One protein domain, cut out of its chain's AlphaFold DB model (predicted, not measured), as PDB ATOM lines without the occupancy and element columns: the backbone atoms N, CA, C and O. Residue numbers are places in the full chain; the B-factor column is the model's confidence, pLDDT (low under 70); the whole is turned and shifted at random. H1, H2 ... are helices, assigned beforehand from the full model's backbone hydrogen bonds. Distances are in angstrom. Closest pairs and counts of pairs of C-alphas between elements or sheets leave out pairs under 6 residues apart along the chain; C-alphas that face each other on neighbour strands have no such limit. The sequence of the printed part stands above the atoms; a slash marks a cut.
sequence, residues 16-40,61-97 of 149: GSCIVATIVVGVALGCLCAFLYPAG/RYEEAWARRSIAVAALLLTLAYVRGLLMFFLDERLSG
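What this domain is: This is residues 16 to 40 and 61 to 97 of the 149 residues of an uncharacterized protein of Zea mays (UniProt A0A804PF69). Two long, straight helices lie side by side with a gap between their backbones, H1 running one way and the longer H2 running back. H2 reaches past H1, and residues 61 to 70 and 90 to 97 stand free. The printed part has 62 residues with two named helices, H1 then H2, and no named strand: all helix. It is only just loose, close to extended, with a radius of gyration of the C-alphas of 15.5 A, a rod spanning 53 by 20 by 5 A.

How they stand to each other: Compare H1, residues 16 to 39, with H2, residues 61 to 96: they are near each other, with closest C-alphas 8.2 A apart. Every O i to N i+4 pair is within hydrogen-bond range in H2, and 18 of 20 are in H1.

Where its parts are: Find C-alpha 16 at (4.223, -39.302, -9.137); from there H1 runs 35.3 A to C-alpha 39. H2 runs 51.4 A from C-alpha 61 at (4.658, -0.031, 13.337) to C-alpha 96 at (-5.114, -48.625, -0.149).

The domain as a whole: The C-alphas farthest apart, Arg 61 and Gly 97, are 52.9 A apart. Residues 41 to 60 are not printed; C-alphas 40 and 61 are 13.6 A apart across the cut. Mean pLDDT of the printed part is 70.1, with residues 33 to 40 and 61 to 68 among those under 70.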
ATOM      1  N   GLY A  16       3.159 -40.290  -8.947       64.44
ATOM      2  CA  GLY A  16       4.223 -39.302  -9.137       64.44
ATOM      3  C   GLY A  16       3.734 -37.940  -9.648       64.44
ATOM      4  O   GLY A  16       4.270 -36.912  -9.248       64.44
ATOM      5  N   SER A  17       2.680 -37.897 -10.466       69.00
ATOM      6  CA  SER A  17       2.117 -36.652 -10.999       69.00
ATOM      7  C   SER A  17       1.458 -35.793  -9.919       69.00
ATOM      8  O   SER A  17       1.542 -34.570  -9.993       69.00
ATOM      9  N   CYS A  18       0.828 -36.397  -8.906       69.56
ATOM     10  CA  CYS A  18       0.238 -35.651  -7.788       69.56
ATOM     11  C   CYS A  18       1.306 -35.062  -6.858       69.56
ATOM     12  O   CYS A  18       1.174 -33.925  -6.399       69.56
ATOM     13  N   ILE A  19       2.388 -35.804  -6.614       70.00
ATOM     14  CA  ILE A  19       3.528 -35.332  -5.813       70.00
ATOM     15  C   ILE A  19       4.228 -34.168  -6.523       70.00
ATOM     16  O   ILE A  19       4.479 -33.124  -5.928       70.00
ATOM     17  N   VAL A  20       4.476 -34.297  -7.827       73.12
ATOM     18  CA  VAL A  20       5.078 -33.210  -8.610       73.12
ATOM     19  C   VAL A  20       4.152 -31.994  -8.652       73.12
ATOM     20  O   VAL A  20       4.614 -30.879  -8.426       73.12
ATOM     21  N   ALA A  21       2.845 -32.182  -8.856       72.38
ATOM     22  CA  ALA A  21       1.886 -31.079  -8.863       72.38
ATOM     23  C   ALA A  21       1.851 -30.327  -7.524       72.38
ATOM     24  O   ALA A  21       1.876 -29.098  -7.509       72.38
ATOM     25  N   THR A  22       1.846 -31.040  -6.395       74.62
ATOM     26  CA  THR A  22       1.848 -30.412  -5.063       74.62
ATOM     27  C   THR A  22       3.140 -29.651  -4.776       74.62
ATOM     28  O   THR A  22       3.075 -28.529  -4.271       74.62
ATOM     29  N   ILE A  23       4.299 -30.192  -5.162       75.12
ATOM     30  CA  ILE A  23       5.586 -29.491  -5.044       75.12
ATOM     31  C   ILE A  23       5.589 -28.228  -5.912       75.12
ATOM     32  O   ILE A  23       5.934 -27.153  -5.426       75.12
ATOM     33  N   VAL A  24       5.162 -28.327  -7.175       76.44
ATOM     34  CA  VAL A  24       5.121 -27.192  -8.111       76.44
ATOM     35  C   VAL A  24       4.196 -26.089  -7.598       76.44
ATOM     36  O   VAL A  24       4.581 -24.922  -7.623       76.44
ATOM     37  N   VAL A  25       3.017 -26.434  -7.074       79.00
ATOM     38  CA  VAL A  25       2.082 -25.459  -6.489       79.00
ATOM     39  C   VAL A  25       2.670 -24.816  -5.230       79.00
ATOM     40  O   VAL A  25       2.574 -23.600  -5.076       79.00
ATOM     41  N   GLY A  26       3.327 -25.589  -4.360       77.31
ATOM     42  CA  GLY A  26       3.995 -25.061  -3.167       77.31
ATOM     43  C   GLY A  26       5.135 -24.095  -3.498       77.31
ATOM     44  O   GLY A  26       5.214 -23.010  -2.924       77.31
ATOM     45  N   VAL A  27       5.982 -24.448  -4.471       76.62
ATOM     46  CA  VAL A  27       7.084 -23.597  -4.945       76.62
ATOM     47  C   VAL A  27       6.550 -22.346  -5.639       76.62
ATOM     48  O   VAL A  27       7.018 -21.252  -5.340       76.62
ATOM     49  N   ALA A  28       5.550 -22.473  -6.515       77.06
ATOM     50  CA  ALA A  28       4.939 -21.334  -7.195       77.06
ATOM     51  C   ALA A  28       4.294 -20.362  -6.200       77.06
ATOM     52  O   ALA A  28       4.469 -19.154  -6.332       77.06
ATOM     53  N   LEU A  29       3.607 -20.871  -5.171       74.69
ATOM     54  CA  LEU A  29       2.986 -20.044  -4.139       74.69
ATOM     55  C   LEU A  29       4.030 -19.385  -3.227       74.69
ATOM     56  O   LEU A  29       3.914 -18.198  -2.936       74.69
ATOM     57  N   GLY A  30       5.081 -20.110  -2.833       75.50
ATOM     58  CA  GLY A  30       6.203 -19.549  -2.075       75.50
ATOM     59  C   GLY A  30       6.960 -18.474  -2.860       75.50
ATOM     60  O   GLY A  30       7.307 -17.428  -2.314       75.50
ATOM     61  N   CYS A  31       7.147 -18.690  -4.162       67.81
ATOM     62  CA  CYS A  31       7.767 -17.729  -5.065       67.81
ATOM     63  C   CYS A  31       6.867 -16.503  -5.275       67.81
ATOM     64  O   CYS A  31       7.338 -15.379  -5.152       67.81
ATOM     65  N   LEU A  32       5.561 -16.694  -5.485       70.31
ATOM     66  CA  LEU A  32       4.585 -15.607  -5.577       70.31
ATOM     67  C   LEU A  32       4.552 -14.781  -4.284       70.31
ATOM     68  O   LEU A  32       4.564 -13.556  -4.347       70.31
ATOM     69  N   CYS A  33       4.603 -15.427  -3.116       63.34
ATOM     70  CA  CYS A  33       4.759 -14.742  -1.834       63.34
ATOM     71  C   CYS A  33       6.063 -13.933  -1.772       63.34
ATOM     72  O   CYS A  33       6.023 -12.780  -1.359       63.34
ATOM     73  N   ALA A  34       7.193 -14.481  -2.227       66.94
ATOM     74  CA  ALA A  34       8.475 -13.773  -2.272       66.94
ATOM     75  C   ALA A  34       8.518 -12.625  -3.301       66.94
ATOM     76  O   ALA A  34       9.255 -11.667  -3.095       66.94
ATOM     77  N   PHE A  35       7.724 -12.697  -4.376       61.00
ATOM     78  CA  PHE A  35       7.575 -11.661  -5.408       61.00
ATOM     79  C   PHE A  35       6.511 -10.605  -5.088       61.00
ATOM     80  O   PHE A  35       6.578  -9.503  -5.625       61.00
ATOM     81  N   LEU A  36       5.555 -10.904  -4.206       60.12
ATOM     82  CA  LEU A  36       4.640  -9.923  -3.607       60.12
ATOM     83  C   LEU A  36       5.285  -9.218  -2.399       60.12
ATOM     84  O   LEU A  36       4.950  -8.075  -2.097       60.12
ATOM     85  N   TYR A  37       6.264  -9.860  -1.756       56.16
ATOM     86  CA  TYR A  37       7.080  -9.310  -0.668       56.16
ATOM     87  C   TYR A  37       7.980  -8.091  -1.010       56.16
ATOM     88  O   TYR A  37       8.190  -7.271  -0.115       56.16
ATOM     89  N   PRO A  38       8.485  -7.852  -2.243       52.59
ATOM     90  CA  PRO A  38       9.279  -6.671  -2.557       52.59
ATOM     91  C   PRO A  38       8.414  -5.444  -2.883       52.59
ATOM     92  O   PRO A  38       8.951  -4.342  -2.968       52.59
ATOM     93  N   ALA A  39       7.091  -5.583  -3.035       50.56
ATOM     94  CA  ALA A  39       6.227  -4.482  -3.465       50.56
ATOM     95  C   ALA A  39       5.804  -3.521  -2.332       50.56
ATOM     96  O   ALA A  39       5.028  -2.604  -2.586       50.56
ATOM     97  N   GLY A  40       6.308  -3.688  -1.099       49.38
ATOM     98  CA  GLY A  40       5.858  -2.885   0.050       49.38
ATOM     99  C   GLY A  40       6.917  -2.313   0.998       49.38
ATOM    100  O   GLY A  40       6.528  -1.623   1.934       49.38
ATOM    101  N   ARG A  61       4.374   1.053  12.376       54.75
ATOM    102  CA  ARG A  61       4.658  -0.031  13.337       54.75
ATOM    103  C   ARG A  61       3.498  -1.014  13.501       54.75
ATOM    104  O   ARG A  61       3.748  -2.203  13.707       54.75
ATOM    105  N   TYR A  62       2.252  -0.543  13.440       50.59
ATOM    106  CA  TYR A  62       1.077  -1.421  13.484       50.59
ATOM    107  C   TYR A  62       0.952  -2.256  12.200       50.59
ATOM    108  O   TYR A  62       0.716  -3.462  12.292       50.59
ATOM    109  N   GLU A  63       1.212  -1.654  11.036       54.06
ATOM    110  CA  GLU A  63       1.263  -2.346   9.739       54.06
ATOM    111  C   GLU A  63       2.369  -3.416   9.694       54.06
ATOM    112  O   GLU A  63       2.126  -4.560   9.313       54.06
ATOM    113  N   GLU A  64       3.571  -3.114  10.191       57.81
ATOM    114  CA  GLU A  64       4.677  -4.082  10.251       57.81
ATOM    115  C   GLU A  64       4.407  -5.267  11.192       57.81
ATOM    116  O   GLU A  64       4.856  -6.393  10.941       57.81
ATOM    117  N   ALA A  65       3.708  -5.030  12.304       61.22
ATOM    118  CA  ALA A  65       3.345  -6.081  13.250       61.22
ATOM    119  C   ALA A  65       2.242  -6.988  12.684       61.22
ATOM    120  O   ALA A  65       2.283  -8.205  12.881       61.22
ATOM    121  N   TRP A  66       1.280  -6.414  11.957       64.75
ATOM    122  CA  TRP A  66       0.243  -7.167  11.259       64.75
ATOM    123  C   TRP A  66       0.822  -7.976  10.092       64.75
ATOM    124  O   TRP A  66       0.545  -9.170   9.987       64.75
ATOM    125  N   ALA A  67       1.738  -7.393   9.313       64.62
ATOM    126  CA  ALA A  67       2.436  -8.076   8.229       64.62
ATOM    127  C   ALA A  67       3.238  -9.288   8.732       64.62
ATOM    128  O   ALA A  67       3.069 -10.396   8.221       64.62
ATOM    129  N   ARG A  68       4.035  -9.140   9.800       69.81
ATOM    130  CA  ARG A  68       4.781 -10.271  10.389       69.81
ATOM    131  C   ARG A  68       3.867 -11.383  10.901       69.81
ATOM    132  O   ARG A  68       4.160 -12.560  10.694       69.81
ATOM    133  N   ARG A  69       2.746 -11.025  11.533       74.00
ATOM    134  CA  ARG A  69       1.736 -11.998  11.980       74.00
ATOM    135  C   ARG A  69       1.076 -12.698  10.797       74.00
ATOM    136  O   ARG A  69       0.920 -13.910  10.844       74.00
ATOM    137  N   SER A  70       0.756 -11.971   9.730       76.88
ATOM    138  CA  SER A  70       0.157 -12.546   8.523       76.88
ATOM    139  C   SER A  70       1.090 -13.551   7.838       76.88
ATOM    140  O   SER A  70       0.635 -14.611   7.422       76.88
ATOM    141  N   ILE A  71       2.402 -13.286   7.824       76.25
ATOM    142  CA  ILE A  71       3.418 -14.201   7.285       76.25
ATOM    143  C   ILE A  71       3.520 -15.459   8.144       76.25
ATOM    144  O   ILE A  71       3.511 -16.565   7.611       76.25
ATOM    145  N   ALA A  72       3.580 -15.311   9.470       74.88
ATOM    146  CA  ALA A  72       3.607 -16.454  10.379       74.88
ATOM    147  C   ALA A  72       2.340 -17.314  10.238       74.88
ATOM    148  O   ALA A  72       2.430 -18.538  10.199       74.88
ATOM    149  N   VAL A  73       1.171 -16.682  10.094       80.44
ATOM    150  CA  VAL A  73      -0.102 -17.374   9.852       80.44
ATOM    151  C   VAL A  73      -0.096 -18.069   8.490       80.44
ATOM    152  O   VAL A  73      -0.479 -19.229   8.414       80.44
ATOM    153  N   ALA A  74       0.384 -17.424   7.427       78.31
ATOM    154  CA  ALA A  74       0.474 -18.034   6.101       78.31
ATOM    155  C   ALA A  74       1.435 -19.234   6.084       78.31
ATOM    156  O   ALA A  74       1.087 -20.292   5.562       78.31
ATOM    157  N   ALA A  75       2.607 -19.112   6.710       77.81
ATOM    158  CA  ALA A  75       3.564 -20.205   6.860       77.81
ATOM    159  C   ALA A  75       2.988 -21.359   7.700       77.81
ATOM    160  O   ALA A  75       3.163 -22.528   7.349       77.81
ATOM    161  N   LEU A  76       2.250 -21.045   8.770       81.75
ATOM    162  CA  LEU A  76       1.542 -22.035   9.579       81.75
ATOM    163  C   LEU A  76       0.477 -22.761   8.747       81.75
ATOM    164  O   LEU A  76       0.431 -23.987   8.765       81.75
ATOM    165  N   LEU A  77      -0.344 -22.034   7.985       82.94
ATOM    166  CA  LEU A  77      -1.368 -22.613   7.112       82.94
ATOM    167  C   LEU A  77      -0.754 -23.487   6.017       82.94
ATOM    168  O   LEU A  77      -1.273 -24.568   5.751       82.94
ATOM    169  N   LEU A  78       0.368 -23.068   5.429       79.56
ATOM    170  CA  LEU A  78       1.111 -23.858   4.448       79.56
ATOM    171  C   LEU A  78       1.651 -25.149   5.074       79.56
ATOM    172  O   LEU A  78       1.505 -26.223   4.499       79.56
ATOM    173  N   THR A  79       2.216 -25.055   6.277       80.62
ATOM    174  CA  THR A  79       2.725 -26.212   7.023       80.62
ATOM    175  C   THR A  79       1.591 -27.165   7.388       80.62
ATOM    176  O   THR A  79       1.716 -28.368   7.196       80.62
ATOM    177  N   LEU A  80       0.450 -26.649   7.853       82.56
ATOM    178  CA  LEU A  80      -0.735 -27.452   8.151       82.56
ATOM    179  C   LEU A  80      -1.309 -28.102   6.892       82.56
ATOM    180  O   LEU A  80      -1.685 -29.269   6.938       82.56
ATOM    181  N   ALA A  81      -1.353 -27.388   5.767       80.94
ATOM    182  CA  ALA A  81      -1.777 -27.941   4.486       80.94
ATOM    183  C   ALA A  81      -0.821 -29.045   4.009       80.94
ATOM    184  O   ALA A  81      -1.285 -30.095   3.567       80.94
ATOM    185  N   TYR A  82       0.490 -28.847   4.164       79.44
ATOM    186  CA  TYR A  82       1.517 -29.840   3.853       79.44
ATOM    187  C   TYR A  82       1.389 -31.084   4.735       79.44
ATOM    188  O   TYR A  82       1.287 -32.193   4.220       79.44
ATOM    189  N   VAL A  83       1.312 -30.911   6.057       80.56
ATOM    190  CA  VAL A  83       1.145 -32.013   7.015       80.56
ATOM    191  C   VAL A  83      -0.178 -32.734   6.781       80.56
ATOM    192  O   VAL A  83      -0.208 -33.957   6.814       80.56
ATOM    193  N   ARG A  84      -1.268 -32.016   6.489       84.88
ATOM    194  CA  ARG A  84      -2.565 -32.616   6.159       84.88
ATOM    195  C   ARG A  84      -2.507 -33.402   4.850       84.88
ATOM    196  O   ARG A  84      -3.074 -34.485   4.790       84.88
ATOM    197  N   GLY A  85      -1.843 -32.878   3.821       80.50
ATOM    198  CA  GLY A  85      -1.633 -33.584   2.556       80.50
ATOM    199  C   GLY A  85      -0.801 -34.850   2.750       80.50
ATOM    200  O   GLY A  85      -1.204 -35.918   2.302       80.50
ATOM    201  N   LEU A  86       0.295 -34.749   3.505       75.69
ATOM    202  CA  LEU A  86       1.150 -35.877   3.865       75.69
ATOM    203  C   LEU A  86       0.398 -36.914   4.709       75.69
ATOM    204  O   LEU A  86       0.523 -38.108   4.471       75.69
ATOM    205  N   LEU A  87      -0.421 -36.474   5.666       81.50
ATOM    206  CA  LEU A  87      -1.228 -37.349   6.510       81.50
ATOM    207  C   LEU A  87      -2.307 -38.068   5.697       81.50
ATOM    208  O   LEU A  87      -2.466 -39.270   5.859       81.50
ATOM    209  N   MET A  88      -3.021 -37.364   4.816       77.44
ATOM    210  CA  MET A  88      -4.004 -37.980   3.917       77.44
ATOM    211  C   MET A  88      -3.335 -38.963   2.960       77.44
ATOM    212  O   MET A  88      -3.878 -40.034   2.747       77.44
ATOM    213  N   PHE A  89      -2.139 -38.649   2.457       69.94
ATOM    214  CA  PHE A  89      -1.337 -39.569   1.655       69.94
ATOM    215  C   PHE A  89      -0.945 -40.828   2.439       69.94
ATOM    216  O   PHE A  89      -1.120 -41.934   1.951       69.94
ATOM    217  N   PHE A  90      -0.473 -40.682   3.679       70.25
ATOM    218  CA  PHE A  90      -0.140 -41.822   4.536       70.25
ATOM    219  C   PHE A  90      -1.369 -42.646   4.932       70.25
ATOM    220  O   PHE A  90      -1.274 -43.866   5.043       70.25
ATOM    221  N   LEU A  91      -2.508 -41.998   5.177       76.00
ATOM    222  CA  LEU A  91      -3.765 -42.673   5.483       76.00
ATOM    223  C   LEU A  91      -4.301 -43.407   4.254       76.00
ATOM    224  O   LEU A  91      -4.720 -44.549   4.391       76.00
ATOM    225  N   ASP A  92      -4.238 -42.793   3.074       71.12
ATOM    226  CA  ASP A  92      -4.594 -43.432   1.809       71.12
ATOM    227  C   ASP A  92      -3.668 -44.616   1.534       71.12
ATOM    228  O   ASP A  92      -4.163 -45.710   1.356       71.12
ATOM    229  N   GLU A  93      -2.347 -44.483   1.675       62.66
ATOM    230  CA  GLU A  93      -1.405 -45.602   1.518       62.66
ATOM    231  C   GLU A  93      -1.683 -46.743   2.514       62.66
ATOM    232  O   GLU A  93      -1.614 -47.924   2.174       62.66
ATOM    233  N   ARG A  94      -2.051 -46.419   3.760       64.31
ATOM    234  CA  ARG A  94      -2.416 -47.424   4.772       64.31
ATOM    235  C   ARG A  94      -3.765 -48.088   4.495       64.31
ATOM    236  O   ARG A  94      -3.930 -49.252   4.851       64.31
ATOM    237  N   LEU A  95      -4.713 -47.382   3.884       57.59
ATOM    238  CA  LEU A  95      -6.044 -47.900   3.551       57.59
ATOM    239  C   LEU A  95      -6.050 -48.629   2.192       57.59
ATOM    240  O   LEU A  95      -6.654 -49.691   2.066       57.59
ATOM    241  N   SER A  96      -5.325 -48.106   1.208       55.56
ATOM    242  CA  SER A  96      -5.114 -48.625  -0.149       55.56
ATOM    243  C   SER A  96      -4.170 -49.832  -0.147       55.56
ATOM    244  O   SER A  96      -4.438 -50.844  -0.795       55.56
ATOM    245  N   GLY A  97      -3.147 -49.820   0.713       48.56
ATOM    246  CA  GLY A  97      -2.271 -50.966   0.976       48.56
ATOM    247  C   GLY A  97      -2.958 -52.152   1.666       48.56
ATOM    248  O   GLY A  97      -2.359 -53.219   1.778       48.56
TER     249      GLY A  97